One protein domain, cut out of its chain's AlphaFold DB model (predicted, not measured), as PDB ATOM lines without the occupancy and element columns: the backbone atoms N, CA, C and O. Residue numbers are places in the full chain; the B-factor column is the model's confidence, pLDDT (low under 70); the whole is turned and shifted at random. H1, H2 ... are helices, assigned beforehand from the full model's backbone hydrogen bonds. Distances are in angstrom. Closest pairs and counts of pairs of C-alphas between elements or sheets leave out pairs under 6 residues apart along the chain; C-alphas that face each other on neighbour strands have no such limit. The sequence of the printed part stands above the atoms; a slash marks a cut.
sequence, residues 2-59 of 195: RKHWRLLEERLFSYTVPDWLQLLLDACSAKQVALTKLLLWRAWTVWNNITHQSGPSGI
ATOM      1  N   ARG A   2     163.450 199.971 282.812       88.38
ATOM      2  CA  ARG A   2     163.950 200.535 284.095       88.38
ATOM      3  C   ARG A   2     165.403 200.173 284.457       88.38
ATOM      4  O   ARG A   2     166.068 200.952 285.122       88.38
ATOM      5  N   LYS A   3     165.914 199.035 283.966       88.75
ATOM      6  CA  LYS A   3     167.335 198.648 284.096       88.75
ATOM      7  C   LYS A   3     168.303 199.600 283.371       88.75
ATOM      8  O   LYS A   3     169.472 199.642 283.721       88.75
ATOM      9  N   HIS A   4     167.825 200.347 282.373       88.06
ATOM     10  CA  HIS A   4     168.640 201.235 281.537       88.06
ATOM     11  C   HIS A   4     168.279 202.716 281.711       88.06
ATOM     12  O   HIS A   4     169.143 203.582 281.590       88.06
ATOM     13  N   TRP A   5     167.005 203.030 281.977       91.06
ATOM     14  CA  TRP A   5     166.486 204.399 282.039       91.06
ATOM     15  C   TRP A   5     165.928 204.732 283.420       91.06
ATOM     16  O   TRP A   5     165.155 203.959 283.987       91.06
ATOM     17  N   ARG A   6     166.234 205.940 283.911       87.69
ATOM     18  CA  ARG A   6     165.548 206.542 285.064       87.69
ATOM     19  C   ARG A   6     164.172 207.055 284.634       87.69
ATOM     20  O   ARG A   6     164.021 208.224 284.290       87.69
ATOM     21  N   LEU A   7     163.204 206.145 284.589       85.12
ATOM     22  CA  LEU A   7     161.811 206.415 284.228       85.12
ATOM     23  C   LEU A   7     160.977 206.830 285.441       85.12
ATOM     24  O   LEU A   7     161.280 206.434 286.566       85.12
ATOM     25  N   LEU A   8     159.892 207.558 285.178       84.56
ATOM     26  CA  LEU A   8     158.839 207.829 286.153       84.56
ATOM     27  C   LEU A   8     158.283 206.527 286.744       84.56
ATOM     28  O   LEU A   8     158.287 205.458 286.117       84.56
ATOM     29  N   GLU A   9     157.818 206.600 287.982       84.75
ATOM     30  CA  GLU A   9     157.111 205.486 288.598       84.75
ATOM     31  C   GLU A   9     155.764 205.271 287.909       84.75
ATOM     32  O   GLU A   9     155.082 206.218 287.532       84.75
ATOM     33  N   GLU A  10     155.387 204.010 287.721       83.75
ATOM     34  CA  GLU A  10     154.205 203.633 286.936       83.75
ATOM     35  C   GLU A  10     152.907 204.164 287.547       83.75
ATOM     36  O   GLU A  10     152.023 204.610 286.827       83.75
ATOM     37  N   ARG A  11     152.855 204.243 288.883       84.12
ATOM     38  CA  ARG A  11     151.739 204.827 289.641       84.12
ATOM     39  C   ARG A  11     151.431 206.287 289.299       84.12
ATOM     40  O   ARG A  11     150.354 206.763 289.634       84.12
ATOM     41  N   LEU A  12     152.375 206.998 288.682       82.12
ATOM     42  CA  LEU A  12     152.197 208.392 288.275       82.12
ATOM     43  C   LEU A  12     151.472 208.517 286.927       82.12
ATOM     44  O   LEU A  12     150.999 209.599 286.598       82.12
ATOM     45  N   PHE A  13     151.365 207.433 286.152       83.56
ATOM     46  CA  PHE A  13     150.635 207.406 284.884       83.56
ATOM     47  C   PHE A  13     149.148 207.129 285.119       83.56
ATOM     48  O   PHE A  13     148.607 206.120 284.670       83.56
ATOM     49  N   SER A  14     148.491 208.020 285.856       82.31
ATOM     50  CA  SER A  14     147.055 207.965 286.107       82.31
ATOM     51  C   SER A  14     146.357 209.157 285.459       82.31
ATOM     52  O   SER A  14     146.818 210.295 285.540       82.31
ATOM     53  N   TYR A  15     145.231 208.884 284.797       78.38
ATOM     54  CA  TYR A  15     144.364 209.935 284.279       78.38
ATOM     55  C   TYR A  15     143.716 210.651 285.466       78.38
ATOM     56  O   TYR A  15     142.812 210.114 286.103       78.38
ATOM     57  N   THR A  16     144.213 211.839 285.789       80.19
ATOM     58  CA  THR A  16     143.703 212.655 286.896       80.19
ATOM     59  C   THR A  16     142.837 213.800 286.388       80.19
ATOM     60  O   THR A  16     141.757 214.036 286.923       80.19
ATOM     61  N   VAL A  17     143.288 214.487 285.337       84.81
ATOM     62  CA  VAL A  17     142.657 215.674 284.740       84.81
ATOM     63  C   VAL A  17     142.908 215.723 283.222       84.81
ATOM     64  O   VAL A  17     143.788 215.012 282.725       84.81
ATOM     65  N   PRO A  18     142.188 216.559 282.450       87.12
ATOM     66  CA  PRO A  18     142.619 216.922 281.099       87.12
ATOM     67  C   PRO A  18     144.079 217.400 281.107       87.12
ATOM     68  O   PRO A  18     144.517 218.034 282.062       87.12
ATOM     69  N   ASP A  19     144.851 217.028 280.086       85.94
ATOM     70  CA  ASP A  19     146.291 217.320 279.979       85.94
ATOM     71  C   ASP A  19     147.183 216.734 281.090       85.94
ATOM     72  O   ASP A  19     148.349 217.116 281.212       85.94
ATOM     73  N   TRP A  20     146.694 215.746 281.856       87.38
ATOM     74  CA  TRP A  20     147.459 215.088 282.930       87.38
ATOM     75  C   TRP A  20     148.870 214.665 282.497       87.38
ATOM     76  O   TRP A  20     149.815 214.791 283.271       87.38
ATOM     77  N   LEU A  21     149.034 214.190 281.257       86.25
ATOM     78  CA  LEU A  21     150.328 213.750 280.742       86.25
ATOM     79  C   LEU A  21     151.278 214.932 280.525       86.25
ATOM     80  O   LEU A  21     152.465 214.808 280.802       86.25
ATOM     81  N   GLN A  22     150.776 216.073 280.051       85.81
ATOM     82  CA  GLN A  22     151.590 217.273 279.877       85.81
ATOM     83  C   GLN A  22     152.036 217.806 281.242       85.81
ATOM     84  O   GLN A  22     153.229 217.998 281.453       85.81
ATOM     85  N   LEU A  23     151.108 217.902 282.201       86.56
ATOM     86  CA  LEU A  23     151.395 218.328 283.576       86.56
ATOM     87  C   LEU A  23     152.406 217.405 284.274       86.56
ATOM     88  O   LEU A  23     153.323 217.868 284.951       86.56
ATOM     89  N   LEU A  24     152.280 216.090 284.075       86.50
ATOM     90  CA  LEU A  24     153.228 215.098 284.585       86.50
ATOM     91  C   LEU A  24     154.632 215.288 283.990       86.50
ATOM     92  O   LEU A  24     155.638 215.140 284.688       86.50
ATOM     93  N   LEU A  25     154.715 215.596 282.694       87.69
ATOM     94  CA  LEU A  25     155.980 215.778 281.989       87.69
ATOM     95  C   LEU A  25     156.627 217.139 282.283       87.69
ATOM     96  O   LEU A  25     157.854 217.210 282.303       87.69
ATOM     97  N   ASP A  26     155.856 218.183 282.576       87.88
ATOM     98  CA  ASP A  26     156.383 219.509 282.931       87.88
ATOM     99  C   ASP A  26     157.160 219.492 284.258       87.88
ATOM    100  O   ASP A  26     158.128 220.230 284.433       87.88
ATOM    101  N   ALA A  27     156.808 218.580 285.169       85.06
ATOM    102  CA  ALA A  27     157.539 218.349 286.415       85.06
ATOM    103  C   ALA A  27     158.848 217.542 286.234       85.06
ATOM    104  O   ALA A  27     159.574 217.300 287.201       85.06
ATOM    105  N   CYS A  28     159.159 217.089 285.015       87.38
ATOM    106  CA  CYS A  28     160.292 216.209 284.732       87.38
ATOM    107  C   CYS A  28     161.479 216.940 284.097       87.38
ATOM    108  O   CYS A  28     161.346 217.944 283.402       87.38
ATOM    109  N   SER A  29     162.674 216.354 284.222       88.06
ATOM    110  CA  SER A  29     163.820 216.812 283.428       88.06
ATOM    111  C   SER A  29     163.589 216.580 281.929       88.06
ATOM    112  O   SER A  29     163.006 215.570 281.528       88.06
ATOM    113  N   ALA A  30     164.150 217.439 281.069       82.69
ATOM    114  CA  ALA A  30     164.037 217.303 279.610       82.69
ATOM    115  C   ALA A  30     164.446 215.907 279.090       82.69
ATOM    116  O   ALA A  30     163.860 215.388 278.139       82.69
ATOM    117  N   LYS A  31     165.430 215.268 279.742       84.00
ATOM    118  CA  LYS A  31     165.848 213.893 279.440       84.00
ATOM    119  C   LYS A  31     164.761 212.878 279.803       84.00
ATOM    120  O   LYS A  31     164.462 212.008 278.996       84.00
ATOM    121  N   GLN A  32     164.155 212.983 280.984       86.25
ATOM    122  CA  GLN A  32     163.058 212.099 281.397       86.25
ATOM    123  C   GLN A  32     161.815 212.275 280.526       86.25
ATOM    124  O   GLN A  32     161.187 211.275 280.177       86.25
ATOM    125  N   VAL A  33     161.507 213.508 280.117       84.06
ATOM    126  CA  VAL A  33     160.408 213.790 279.186       84.06
ATOM    127  C   VAL A  33     160.630 213.071 277.861       84.06
ATOM    128  O   VAL A  33     159.762 212.330 277.405       84.06
ATOM    129  N   ALA A  34     161.813 213.229 277.265       83.56
ATOM    130  CA  ALA A  34     162.145 212.595 275.992       83.56
ATOM    131  C   ALA A  34     162.094 211.058 276.072       83.56
ATOM    132  O   ALA A  34     161.487 210.416 275.218       83.56
ATOM    133  N   LEU A  35     162.677 210.460 277.117       87.44
ATOM    134  CA  LEU A  35     162.674 209.004 277.301       87.44
ATOM    135  C   LEU A  35     161.268 208.448 277.554       87.44
ATOM    136  O   LEU A  35     160.926 207.385 277.040       87.44
ATOM    137  N   THR A  36     160.435 209.173 278.301       88.69
ATOM    138  CA  THR A  36     159.034 208.793 278.529       88.69
ATOM    139  C   THR A  36     158.236 208.845 277.227       88.69
ATOM    140  O   THR A  36     157.537 207.886 276.909       88.69
ATOM    141  N   LYS A  37     158.406 209.900 276.418       84.88
ATOM    142  CA  LYS A  37     157.779 210.007 275.091       84.88
ATOM    143  C   LYS A  37     158.199 208.863 274.162       84.88
ATOM    144  O   LYS A  37     157.341 208.266 273.520       84.88
ATOM    145  N   LEU A  38     159.484 208.501 274.138       86.12
ATOM    146  CA  LEU A  38     159.977 207.356 273.357       86.12
ATOM    147  C   LEU A  38     159.368 206.028 273.807       86.12
ATOM    148  O   LEU A  38     159.021 205.192 272.974       86.12
ATOM    149  N   LEU A  39     159.236 205.828 275.120       90.00
ATOM    150  CA  LEU A  39     158.638 204.619 275.674       90.00
ATOM    151  C   LEU A  39     157.161 204.496 275.273       90.00
ATOM    152  O   LEU A  39     156.747 203.432 274.817       90.00
ATOM    153  N   LEU A  40     156.398 205.587 275.398       88.06
ATOM    154  CA  LEU A  40     154.989 205.648 275.000       88.06
ATOM    155  C   LEU A  40     154.823 205.426 273.494       88.06
ATOM    156  O   LEU A  40     153.995 204.620 273.080       88.06
ATOM    157  N   TRP A  41     155.662 206.065 272.677       84.62
ATOM    158  CA  TRP A  41     155.667 205.871 271.229       84.62
ATOM    159  C   TRP A  41     155.959 204.416 270.845       84.62
ATOM    160  O   TRP A  41     155.283 203.849 269.984       84.62
ATOM    161  N   ARG A  42     156.919 203.760 271.513       87.50
ATOM    162  CA  ARG A  42     157.216 202.346 271.254       87.50
ATOM    163  C   ARG A  42     156.069 201.437 271.683       87.50
ATOM    164  O   ARG A  42     155.757 200.508 270.947       87.50
ATOM    165  N   ALA A  43     155.445 201.700 272.827       87.38
ATOM    166  CA  ALA A  43     154.273 200.951 273.276       87.38
ATOM    167  C   ALA A  43     153.119 201.070 272.268       87.38
ATOM    168  O   ALA A  43     152.546 200.059 271.871       87.38
ATOM    169  N   TRP A  44     152.856 202.285 271.780       84.06
ATOM    170  CA  TRP A  44     151.874 202.533 270.728       84.06
ATOM    171  C   TRP A  44     152.228 201.822 269.415       84.06
ATOM    172  O   TRP A  44     151.373 201.194 268.803       84.06
ATOM    173  N   THR A  45     153.501 201.826 269.014       76.94
ATOM    174  CA  THR A  45     153.962 201.123 267.803       76.94
ATOM    175  C   THR A  45     153.762 199.610 267.910       76.94
ATOM    176  O   THR A  45     153.295 198.976 266.969       76.94
ATOM    177  N   VAL A  46     154.083 199.014 269.063       80.75
ATOM    178  CA  VAL A  46     153.838 197.584 269.312       80.75
ATOM    179  C   VAL A  46     152.342 197.279 269.266       80.75
ATOM    180  O   VAL A  46     151.950 196.277 268.673       80.75
ATOM    181  N   TRP A  47     151.511 198.154 269.838       81.62
ATOM    182  CA  TRP A  47     150.058 198.023 269.768       81.62
ATOM    183  C   TRP A  47     149.551 198.079 268.321       81.62
ATOM    184  O   TRP A  47     148.831 197.177 267.905       81.62
ATOM    185  N   ASN A  48     150.004 199.041 267.513       73.50
ATOM    186  CA  ASN A  48     149.653 199.113 266.092       73.50
ATOM    187  C   ASN A  48     150.052 197.854 265.321       73.50
ATOM    188  O   ASN A  48     149.270 197.365 264.510       73.50
ATOM    189  N   ASN A  49     151.244 197.309 265.573       74.12
ATOM    190  CA  ASN A  49     151.710 196.099 264.892       74.12
ATOM    191  C   ASN A  49     150.815 194.888 265.194       74.12
ATOM    192  O   ASN A  49     150.572 194.063 264.311       74.12
ATOM    193  N   ILE A  50     150.304 194.800 266.427       75.69
ATOM    194  CA  ILE A  50     149.342 193.773 266.843       75.69
ATOM    195  C   ILE A  50     147.985 194.016 266.169       75.69
ATOM    196  O   ILE A  50     147.418 193.087 265.597       75.69
ATOM    197  N   THR A  51     147.490 195.256 266.185       72.50
ATOM    198  CA  THR A  51     146.193 195.632 265.600       72.50
ATOM    199  C   THR A  51     146.157 195.432 264.080       72.50
ATOM    200  O   THR A  51     145.144 194.988 263.545       72.50
ATOM    201  N   HIS A  52     147.263 195.695 263.380       70.75
ATOM    202  CA  HIS A  52     147.353 195.658 261.914       70.75
ATOM    203  C   HIS A  52     148.131 194.444 261.365       70.75
ATOM    204  O   HIS A  52     148.721 194.514 260.291       70.75
ATOM    205  N   GLN A  53     148.126 193.316 262.089       51.81
ATOM    206  CA  GLN A  53     148.624 191.999 261.636       51.81
ATOM    207  C   GLN A  53     150.101 191.944 261.183       51.81
ATOM    208  O   GLN A  53     150.503 191.010 260.496       51.81
ATOM    209  N   SER A  54     150.947 192.879 261.627       60.84
ATOM    210  CA  SER A  54     152.407 192.829 261.407       60.84
ATOM    211  C   SER A  54     153.144 191.954 262.439       60.84
ATOM    212  O   SER A  54     154.363 191.806 262.381       60.84
ATOM    213  N   GLY A  55     152.403 191.355 263.376       59.81
ATOM    214  CA  GLY A  55     152.915 190.444 264.398       59.81
ATOM    215  C   GLY A  55     153.498 191.158 265.627       59.81
ATOM    216  O   GLY A  55     153.859 192.338 265.578       59.81
ATOM    217  N   PRO A  56     153.576 190.468 266.778       64.62
ATOM    218  CA  PRO A  56     154.129 191.042 267.995       64.62
ATOM    219  C   PRO A  56     155.632 191.300 267.840       64.62
ATOM    220  O   PRO A  56     156.368 190.507 267.261       64.62
ATOM    221  N   SER A  57     156.110 192.405 268.407       71.56
ATOM    222  CA  SER A  57     157.546 192.656 268.541       71.56
ATOM    223  C   SER A  57     158.047 192.093 269.867       71.56
ATOM    224  O   SER A  57     157.442 192.354 270.908       71.56
ATOM    225  N   GLY A  58     159.168 191.375 269.859       77.75
ATOM    226  CA  GLY A  58     159.752 190.874 271.096       77.75
ATOM    227  C   GLY A  58     160.251 191.998 272.023       77.75
ATOM    228  O   GLY A  58     160.479 193.159 271.639       77.75
ATOM    229  N   ILE A  59     160.352 191.664 273.312       83.75
ATOM    230  CA  ILE A  59     160.731 192.617 274.363       83.75
ATOM    231  C   ILE A  59     162.184 193.067 274.175       83.75
ATOM    232  O   ILE A  59     162.477 194.250 274.347       83.75
TER     233      ILE A  59
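What this domain is: This is residues 2 to 59 of the 195 residues of an uncharacterized protein of Digitaria exilis (UniProt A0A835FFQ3). What shape is this? One long helix, H2, and a short one, H1, make a lopsided V at H2's start; unnamed residues 2 to 19 cross over H2 and lead into H1, and the end after H2 folds back. What makes it up? The printed part has 58 residues, 29 of them in H1 then H2, with no named strand: all helix. It is loose, radius of gyration of the C-alphas 13.3 A, spanning 37 by 29 by 18 A.

How they stand to each other: Where do H2, residues 30 to 51, and H1, residues 20 to 26, meet? They only just touch, with 3 pairs of C-alphas within 8 A, only at the corner by their tight link. H2 touches with residues 32 to 33 alone; the closest C-alphas, of Leu 25 and Val 33, are 5.6 A apart. How do they run? Opposite ways at 36 degrees, only just a steep tilt. Are the backbones helical? In H1 and H2 every O i to N i+4 pair is within hydrogen-bond range.

Where its parts are: Where is H2? It runs 31.4 A from C-alpha 30 at (164.037, 217.303, 279.610) to C-alpha 51 at (146.193, 195.632, 265.600). And H1? It spans 10.0 A.

The domain as a whole: How large? The two farthest C-alphas, of Ala 27 and Gln 53, are 37.3 A apart. Any cut or weak stretch? The printed part has no cut; residues 53 to 56 have pLDDT under 70.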